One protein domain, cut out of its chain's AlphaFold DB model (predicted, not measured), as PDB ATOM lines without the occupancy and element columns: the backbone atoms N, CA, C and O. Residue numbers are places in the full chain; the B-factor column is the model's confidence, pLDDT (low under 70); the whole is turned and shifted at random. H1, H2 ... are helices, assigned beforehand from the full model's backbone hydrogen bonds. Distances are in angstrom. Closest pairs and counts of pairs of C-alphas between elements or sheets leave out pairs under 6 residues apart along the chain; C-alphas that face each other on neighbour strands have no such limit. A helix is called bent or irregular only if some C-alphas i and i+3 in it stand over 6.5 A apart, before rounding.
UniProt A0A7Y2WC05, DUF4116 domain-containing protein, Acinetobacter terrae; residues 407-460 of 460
ATOM      1  N   PHE A 407      43.323 -38.255   5.997       95.38
ATOM      2  CA  PHE A 407      43.454 -36.815   5.803       95.38
ATOM      3  C   PHE A 407      42.646 -36.289   4.612       95.38
ATOM      4  O   PHE A 407      42.112 -35.184   4.687       95.38
ATOM      5  N   LYS A 408      42.558 -37.047   3.513       92.38
ATOM      6  CA  LYS A 408      41.722 -36.675   2.364       92.38
ATOM      7  C   LYS A 408      40.251 -36.600   2.754       92.38
ATOM      8  O   LYS A 408      39.598 -35.645   2.356       92.38
ATOM      9  N   LEU A 409      39.765 -37.555   3.550       94.19
ATOM     10  CA  LEU A 409      38.396 -37.529   4.077       94.19
ATOM     11  C   LEU A 409      38.129 -36.237   4.862       94.19
ATOM     12  O   LEU A 409      37.139 -35.564   4.600       94.19
ATOM     13  N   ALA A 410      39.052 -35.840   5.742       95.38
ATOM     14  CA  ALA A 410      38.904 -34.614   6.525       95.38
ATOM     15  C   ALA A 410      38.997 -33.332   5.670       95.38
ATOM     16  O   ALA A 410      38.211 -32.410   5.865       95.38
ATOM     17  N   ILE A 411      39.931 -33.265   4.709       95.00
ATOM     18  CA  ILE A 411      40.172 -32.074   3.867       95.00
ATOM     19  C   ILE A 411      38.967 -31.701   3.004       95.00
ATOM     20  O   ILE A 411      38.774 -30.517   2.725       95.00
ATOM     21  N   ILE A 412      38.173 -32.687   2.575       92.81
ATOM     22  CA  ILE A 412      36.988 -32.451   1.740       92.81
ATOM     23  C   ILE A 412      36.037 -31.460   2.421       92.81
ATOM     24  O   ILE A 412      35.555 -30.532   1.770       92.81
ATOM     25  N   GLU A 413      35.818 -31.599   3.727       93.38
ATOM     26  CA  GLU A 413      34.925 -30.727   4.498       93.38
ATOM     27  C   GLU A 413      35.670 -29.643   5.288       93.38
ATOM     28  O   GLU A 413      35.157 -28.535   5.436       93.38
ATOM     29  N   MET A 414      36.905 -29.910   5.724       95.00
ATOM     30  CA  MET A 414      37.737 -28.995   6.511       95.00
ATOM     31  C   MET A 414      39.090 -28.730   5.818       95.00
ATOM     32  O   MET A 414      40.106 -29.339   6.167       95.00
ATOM     33  N   PRO A 415      39.150 -27.791   4.851       94.00
ATOM     34  CA  PRO A 415      40.361 -27.473   4.083       94.00
ATOM     35  C   PRO A 415      41.581 -27.119   4.942       94.00
ATOM     36  O   PRO A 415      42.714 -27.451   4.593       94.00
ATOM     37  N   ASP A 416      41.353 -26.486   6.097       94.56
ATOM     38  CA  ASP A 416      42.399 -26.094   7.046       94.56
ATOM     39  C   ASP A 416      43.210 -27.274   7.600       94.56
ATOM     40  O   ASP A 416      44.336 -27.078   8.064       94.56
ATOM     41  N   VAL A 417      42.710 -28.510   7.477       95.25
ATOM     42  CA  VAL A 417      43.476 -29.732   7.776       95.25
ATOM     43  C   VAL A 417      44.790 -29.779   6.995       95.25
ATOM     44  O   VAL A 417      45.773 -30.327   7.500       95.25
ATOM     45  N   LEU A 418      44.868 -29.147   5.816       94.62
ATOM     46  CA  LEU A 418      46.102 -29.046   5.031       94.62
ATOM     47  C   LEU A 418      47.266 -28.446   5.839       94.62
ATOM     48  O   LEU A 418      48.407 -28.882   5.679       94.62
ATOM     49  N   LYS A 419      46.989 -27.505   6.755       93.94
ATOM     50  CA  LYS A 419      47.997 -26.884   7.635       93.94
ATOM     51  C   LYS A 419      48.688 -27.920   8.528       93.94
ATOM     52  O   LYS A 419      49.891 -27.829   8.764       93.94
ATOM     53  N   PHE A 420      47.932 -28.921   8.983       90.06
ATOM     54  CA  PHE A 420      48.369 -29.965   9.918       90.06
ATOM     55  C   PHE A 420      48.804 -31.264   9.228       90.06
ATOM     56  O   PHE A 420      49.470 -32.098   9.843       90.06
ATOM     57  N   MET A 421      48.440 -31.447   7.959       93.69
ATOM     58  CA  MET A 421      48.876 -32.578   7.148       93.69
ATOM     59  C   MET A 421      50.408 -32.536   6.969       93.69
ATOM     60  O   MET A 421      50.927 -31.477   6.598       93.69
ATOM     61  N   PRO A 422      51.142 -33.649   7.184       92.56
ATOM     62  CA  PRO A 422      52.575 -33.734   6.892       92.56
ATOM     63  C   PRO A 422      52.880 -33.327   5.450       92.56
ATOM     64  O   PRO A 422      52.137 -33.697   4.540       92.56
ATOM     65  N   GLN A 423      53.958 -32.571   5.228       91.00
ATOM     66  CA  GLN A 423      54.269 -31.999   3.912       91.00
ATOM     67  C   GLN A 423      54.423 -33.083   2.836       91.00
ATOM     68  O   GLN A 423      53.986 -32.892   1.704       91.00
ATOM     69  N   GLU A 424      54.951 -34.247   3.210       90.56
ATOM     70  CA  GLU A 424      55.140 -35.408   2.340       90.56
ATOM     71  C   GLU A 424      53.808 -36.023   1.874       90.56
ATOM     72  O   GLU A 424      53.762 -36.703   0.851       90.56
ATOM     73  N   MET A 425      52.714 -35.781   2.607       92.38
ATOM     74  CA  MET A 425      51.367 -36.275   2.293       92.38
ATOM     75  C   MET A 425      50.513 -35.252   1.528       92.38
ATOM     76  O   MET A 425      49.438 -35.603   1.039       92.38
ATOM     77  N   ARG A 426      50.979 -34.004   1.368       93.31
ATOM     78  CA  ARG A 426      50.269 -32.929   0.651       93.31
ATOM     79  C   ARG A 426      50.353 -33.123  -0.862       93.31
ATOM     80  O   ARG A 426      51.009 -32.360  -1.554       93.31
ATOM     81  N   GLY A 427      49.714 -34.167  -1.384       91.12
ATOM     82  CA  GLY A 427      49.665 -34.451  -2.821       91.12
ATOM     83  C   GLY A 427      48.832 -33.437  -3.614       91.12
ATOM     84  O   GLY A 427      48.034 -32.693  -3.044       91.12
ATOM     85  N   LEU A 428      48.987 -33.447  -4.945       90.62
ATOM     86  CA  LEU A 428      48.297 -32.531  -5.871       90.62
ATOM     87  C   LEU A 428      46.784 -32.478  -5.619       90.62
ATOM     88  O   LEU A 428      46.219 -31.400  -5.508       90.62
ATOM     89  N   GLU A 429      46.158 -33.646  -5.466       90.25
ATOM     90  CA  GLU A 429      44.714 -33.771  -5.254       90.25
ATOM     91  C   GLU A 429      44.241 -33.088  -3.961       90.25
ATOM     92  O   GLU A 429      43.323 -32.276  -3.991       90.25
ATOM     93  N   ALA A 430      44.895 -33.367  -2.828       91.00
ATOM     94  CA  ALA A 430      44.523 -32.791  -1.534       91.00
ATOM     95  C   ALA A 430      44.734 -31.268  -1.507       91.00
ATOM     96  O   ALA A 430      43.892 -30.533  -0.998       91.00
ATOM     97  N   CYS A 431      45.836 -30.795  -2.100       93.62
ATOM     98  CA  CYS A 431      46.114 -29.369  -2.250       93.62
ATOM     99  C   CYS A 431      45.075 -28.677  -3.143       93.62
ATOM    100  O   CYS A 431      44.641 -27.578  -2.814       93.62
ATOM    101  N   ARG A 432      44.653 -29.314  -4.244       91.75
ATOM    102  CA  ARG A 432      43.625 -28.766  -5.139       91.75
ATOM    103  C   ARG A 432      42.287 -28.616  -4.414       91.75
ATOM    104  O   ARG A 432      41.756 -27.514  -4.389       91.75
ATOM    105  N   ILE A 433      41.809 -29.676  -3.755       90.94
ATOM    106  CA  ILE A 433      40.551 -29.658  -2.984       90.94
ATOM    107  C   ILE A 433      40.577 -28.556  -1.915       90.94
ATOM    108  O   ILE A 433      39.621 -27.795  -1.769       90.94
ATOM    109  N   ALA A 434      41.689 -28.429  -1.184       93.50
ATOM    110  CA  ALA A 434      41.825 -27.406  -0.155       93.50
ATOM    111  C   ALA A 434      41.782 -25.978  -0.736       93.50
ATOM    112  O   ALA A 434      41.094 -25.115  -0.191       93.50
ATOM    113  N   LEU A 435      42.472 -25.734  -1.856       93.56
ATOM    114  CA  LEU A 435      42.528 -24.422  -2.513       93.56
ATOM    115  C   LEU A 435      41.233 -24.024  -3.222       93.56
ATOM    116  O   LEU A 435      40.933 -22.832  -3.301       93.56
ATOM    117  N   GLU A 436      40.473 -24.996  -3.728       92.44
ATOM    118  CA  GLU A 436      39.142 -24.760  -4.294       92.44
ATOM    119  C   GLU A 436      38.214 -24.112  -3.258       92.44
ATOM    120  O   GLU A 436      37.461 -23.197  -3.595       92.44
ATOM    121  N   LYS A 437      38.306 -24.538  -1.991       92.19
ATOM    122  CA  LYS A 437      37.499 -23.998  -0.888       92.19
ATOM    123  C   LYS A 437      38.138 -22.794  -0.190       92.19
ATOM    124  O   LYS A 437      37.417 -21.881   0.199       92.19
ATOM    125  N   ASN A 438      39.462 -22.770  -0.029       93.25
ATOM    126  CA  ASN A 438      40.176 -21.660   0.602       93.25
ATOM    127  C   ASN A 438      41.524 -21.378  -0.088       93.25
ATOM    128  O   ASN A 438      42.522 -22.068   0.127       93.25
ATOM    129  N   LYS A 439      41.567 -20.294  -0.871       92.06
ATOM    130  CA  LYS A 439      42.755 -19.872  -1.632       92.06
ATOM    131  C   LYS A 439      43.923 -19.413  -0.755       92.06
ATOM    132  O   LYS A 439      45.067 -19.495  -1.196       92.06
ATOM    133  N   GLU A 440      43.666 -18.969   0.475       94.19
ATOM    134  CA  GLU A 440      44.716 -18.539   1.412       94.19
ATOM    135  C   GLU A 440      45.615 -19.709   1.839       94.19
ATOM    136  O   GLU A 440      46.745 -19.514   2.282       94.19
ATOM    137  N   LEU A 441      45.164 -20.952   1.632       94.19
ATOM    138  CA  LEU A 441      45.946 -22.148   1.933       94.19
ATOM    139  C   LEU A 441      47.133 -22.372   0.984       94.19
ATOM    140  O   LEU A 441      47.914 -23.300   1.207       94.19
ATOM    141  N   ILE A 442      47.316 -21.527  -0.040       93.06
ATOM    142  CA  ILE A 442      48.418 -21.635  -1.010       93.06
ATOM    143  C   ILE A 442      49.784 -21.634  -0.329       93.06
ATOM    144  O   ILE A 442      50.676 -22.367  -0.752       93.06
ATOM    145  N   GLU A 443      49.928 -20.911   0.782       93.50
ATOM    146  CA  GLU A 443      51.157 -20.858   1.578       93.50
ATOM    147  C   GLU A 443      51.549 -22.213   2.188       93.50
ATOM    148  O   GLU A 443      52.729 -22.450   2.449       93.50
ATOM    149  N   TYR A 444      50.593 -23.131   2.342       93.62
ATOM    150  CA  TYR A 444      50.797 -24.472   2.891       93.62
ATOM    151  C   TYR A 444      50.964 -25.544   1.801       93.62
ATOM    152  O   TYR A 444      51.315 -26.685   2.106       93.62
ATOM    153  N   VAL A 445      50.773 -25.207   0.524       93.88
ATOM    154  CA  VAL A 445      51.001 -26.132  -0.596       93.88
ATOM    155  C   VAL A 445      52.506 -26.249  -0.887       93.88
ATOM    156  O   VAL A 445      53.168 -25.210  -0.960       93.88
ATOM    157  N   PRO A 446      53.081 -27.456  -1.070       94.06
ATOM    158  CA  PRO A 446      54.486 -27.621  -1.466       94.06
ATOM    159  C   PRO A 446      54.823 -26.895  -2.775       94.06
ATOM    160  O   PRO A 446      54.000 -26.849  -3.693       94.06
ATOM    161  N   MET A 447      56.037 -26.348  -2.884       91.00
ATOM    162  CA  MET A 447      56.441 -25.505  -4.021       91.00
ATOM    163  C   MET A 447      56.304 -26.233  -5.365       91.00
ATOM    164  O   MET A 447      55.828 -25.662  -6.344       91.00
ATOM    165  N   GLU A 448      56.643 -27.520  -5.399       90.62
ATOM    166  CA  GLU A 448      56.577 -28.373  -6.587       90.62
ATOM    167  C   GLU A 448      55.146 -28.526  -7.119       90.62
ATOM    168  O   GLU A 448      54.944 -28.723  -8.317       90.62
ATOM    169  N   ILE A 449      54.149 -28.440  -6.235       91.38
ATOM    170  CA  ILE A 449      52.729 -28.538  -6.583       91.38
ATOM    171  C   ILE A 449      52.180 -27.177  -7.009       91.38
ATOM    172  O   ILE A 449      51.395 -27.137  -7.955       91.38
ATOM    173  N   ARG A 450      52.627 -26.069  -6.398       89.94
ATOM    174  CA  ARG A 450      52.233 -24.709  -6.822       89.94
ATOM    175  C   ARG A 450      52.555 -24.466  -8.294       89.94
ATOM    176  O   ARG A 450      51.674 -24.076  -9.049       89.94
ATOM    177  N   VAL A 451      53.777 -24.810  -8.712       87.69
ATOM    178  CA  VAL A 451      54.229 -24.663 -10.109       87.69
ATOM    179  C   VAL A 451      53.343 -25.452 -11.081       87.69
ATOM    180  O   VAL A 451      53.070 -24.986 -12.182       87.69
ATOM    181  N   ARG A 452      52.864 -26.640 -10.684       86.19
ATOM    182  CA  ARG A 452      51.962 -27.456 -11.515       86.19
ATOM    183  C   ARG A 452      50.558 -26.860 -11.604       86.19
ATOM    184  O   ARG A 452      50.000 -26.805 -12.691       86.19
ATOM    185  N   LEU A 453      50.012 -26.378 -10.486       84.50
ATOM    186  CA  LEU A 453      48.685 -25.753 -10.448       84.50
ATOM    187  C   LEU A 453      48.629 -24.457 -11.279       84.50
ATOM    188  O   LEU A 453      47.625 -24.194 -11.937       84.50
ATOM    189  N   GLU A 454      49.711 -23.674 -11.297       78.69
ATOM    190  CA  GLU A 454      49.836 -22.483 -12.150       78.69
ATOM    191  C   GLU A 454      49.837 -22.846 -13.643       78.69
ATOM    192  O   GLU A 454      49.156 -22.197 -14.438       78.69
ATOM    193  N   GLN A 455      50.545 -23.915 -14.025       73.25
ATOM    194  CA  GLN A 455      50.563 -24.418 -15.403       73.25
ATOM    195  C   GLN A 455      49.183 -24.909 -15.857       73.25
ATOM    196  O   GLN A 455      48.779 -24.589 -16.971       73.25
ATOM    197  N   ASP A 456      48.434 -25.604 -14.997       66.69
ATOM    198  CA  ASP A 456      47.076 -26.071 -15.309       66.69
ATOM    199  C   ASP A 456      46.078 -24.902 -15.455       66.69
ATOM    200  O   ASP A 456      45.199 -24.941 -16.315       66.69
ATOM    201  N   SER A 457      46.245 -23.818 -14.685       61.66
ATOM    202  CA  SER A 457      45.393 -22.615 -14.770       61.66
ATOM    203  C   SER A 457      45.612 -21.751 -16.021       61.66
ATOM    204  O   SER A 457      44.772 -20.916 -16.339       61.66
ATOM    205  N   LEU A 458      46.733 -21.937 -16.728       50.16
ATOM    206  CA  LEU A 458      47.064 -21.236 -17.976       50.16
ATOM    207  C   LEU A 458      46.583 -21.990 -19.232       50.16
ATOM    208  O   LEU A 458      46.678 -21.452 -20.336       50.16
ATOM    209  N   VAL A 459      46.121 -23.238 -19.075       46.69
ATOM    210  CA  VAL A 459      45.726 -24.151 -20.168       46.69
ATOM    211  C   VAL A 459      44.206 -24.402 -20.201       46.69
ATOM    212  O   VAL A 459      43.695 -24.858 -21.226       46.69
ATOM    213  N   ALA A 460      43.488 -24.082 -19.117       44.66
ATOM    214  CA  ALA A 460      42.023 -24.077 -19.016       44.66
ATOM    215  C   ALA A 460      41.448 -22.686 -19.317       44.66
ATOM    216  O   ALA A 460      40.342 -22.631 -19.906       44.66
TER     217      ALA A 460
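What this domain is: This is residues 407 to 460 of the 460 residues of the protein "DUF4116 domain-containing protein" of Acinetobacter terrae (UniProt A0A7Y2WC05). H3 lies in the middle of a small cluster of helices, with H1 side by side with it, H2 near both, and H4 making a corner at its last residues; H5 leads away from the other end of H3, and residues 454 to 460 stick out. The printed part has 54 residues with five named helices, H1 to H5 in chain order, and no named strand: all helix. It is compact, with a radius of gyration of the C-alphas of 10.4 A and spans of 29 by 20 by 17 A.

Where its parts are: H1, residues 407 to 413, begins at C-alpha 407 (43.454, -36.815, 5.803) and measures 10.6 A from first to last C-alpha. H2 is residues 417 to 420. H3, residues 428 to 437, measures 14.6 A. H4, residues 439 to 444, is only just irregular: C-alphas 440 and 443 are 6.8 A apart. H5, residues 447 to 457, measures 15.7 A and ends at C-alpha 457 (45.393, -22.615, -14.770).

How they stand to each other: H3 is the hub, touching the four other helices. H1 touches it at a shallow tilt of 21 degrees, the same way; their closest C-alphas, Lys 408 and Ala 430, are 6.2 A apart. H2 only just touches H3, with 3 pairs of C-alphas within 8 A, the closest Leu 418 and Ala 434 at 6.9 A. H1 and H2 touch only at the corner, the closest C-alphas being Ile 411 and Val 417 at 5.6 A. H4 touches H2, Lys 419 to Tyr 444 being the closest C-alphas at 6.0 A. H3 and H4 only just touch, with 3 pairs within 8 A, and only at the corner, the closest C-alphas being Leu 435 and Leu 441 at 6.1 A. H5 only just touches H3, with 3 such pairs, the closest Leu 428 and Ile 449 at 6.0 A, at a steep tilt of 65 degrees. O i to N i+4 pairs are within hydrogen-bond range in 2 of 3 for H1, 5 of 6 for H3, 6 of 7 for H5 and 0 of 2 for H4, which has 2 of 3 O i to N i+3 pairs; H2 is too short for an O i to N i+4 pair.

The domain as a whole: The C-alphas farthest apart, Phe 420 and Val 459, are 30.8 A apart. The printed part has no cut and no long link. The mean pLDDT of the printed part is 88.2, and residues 456 to 460 are under 70.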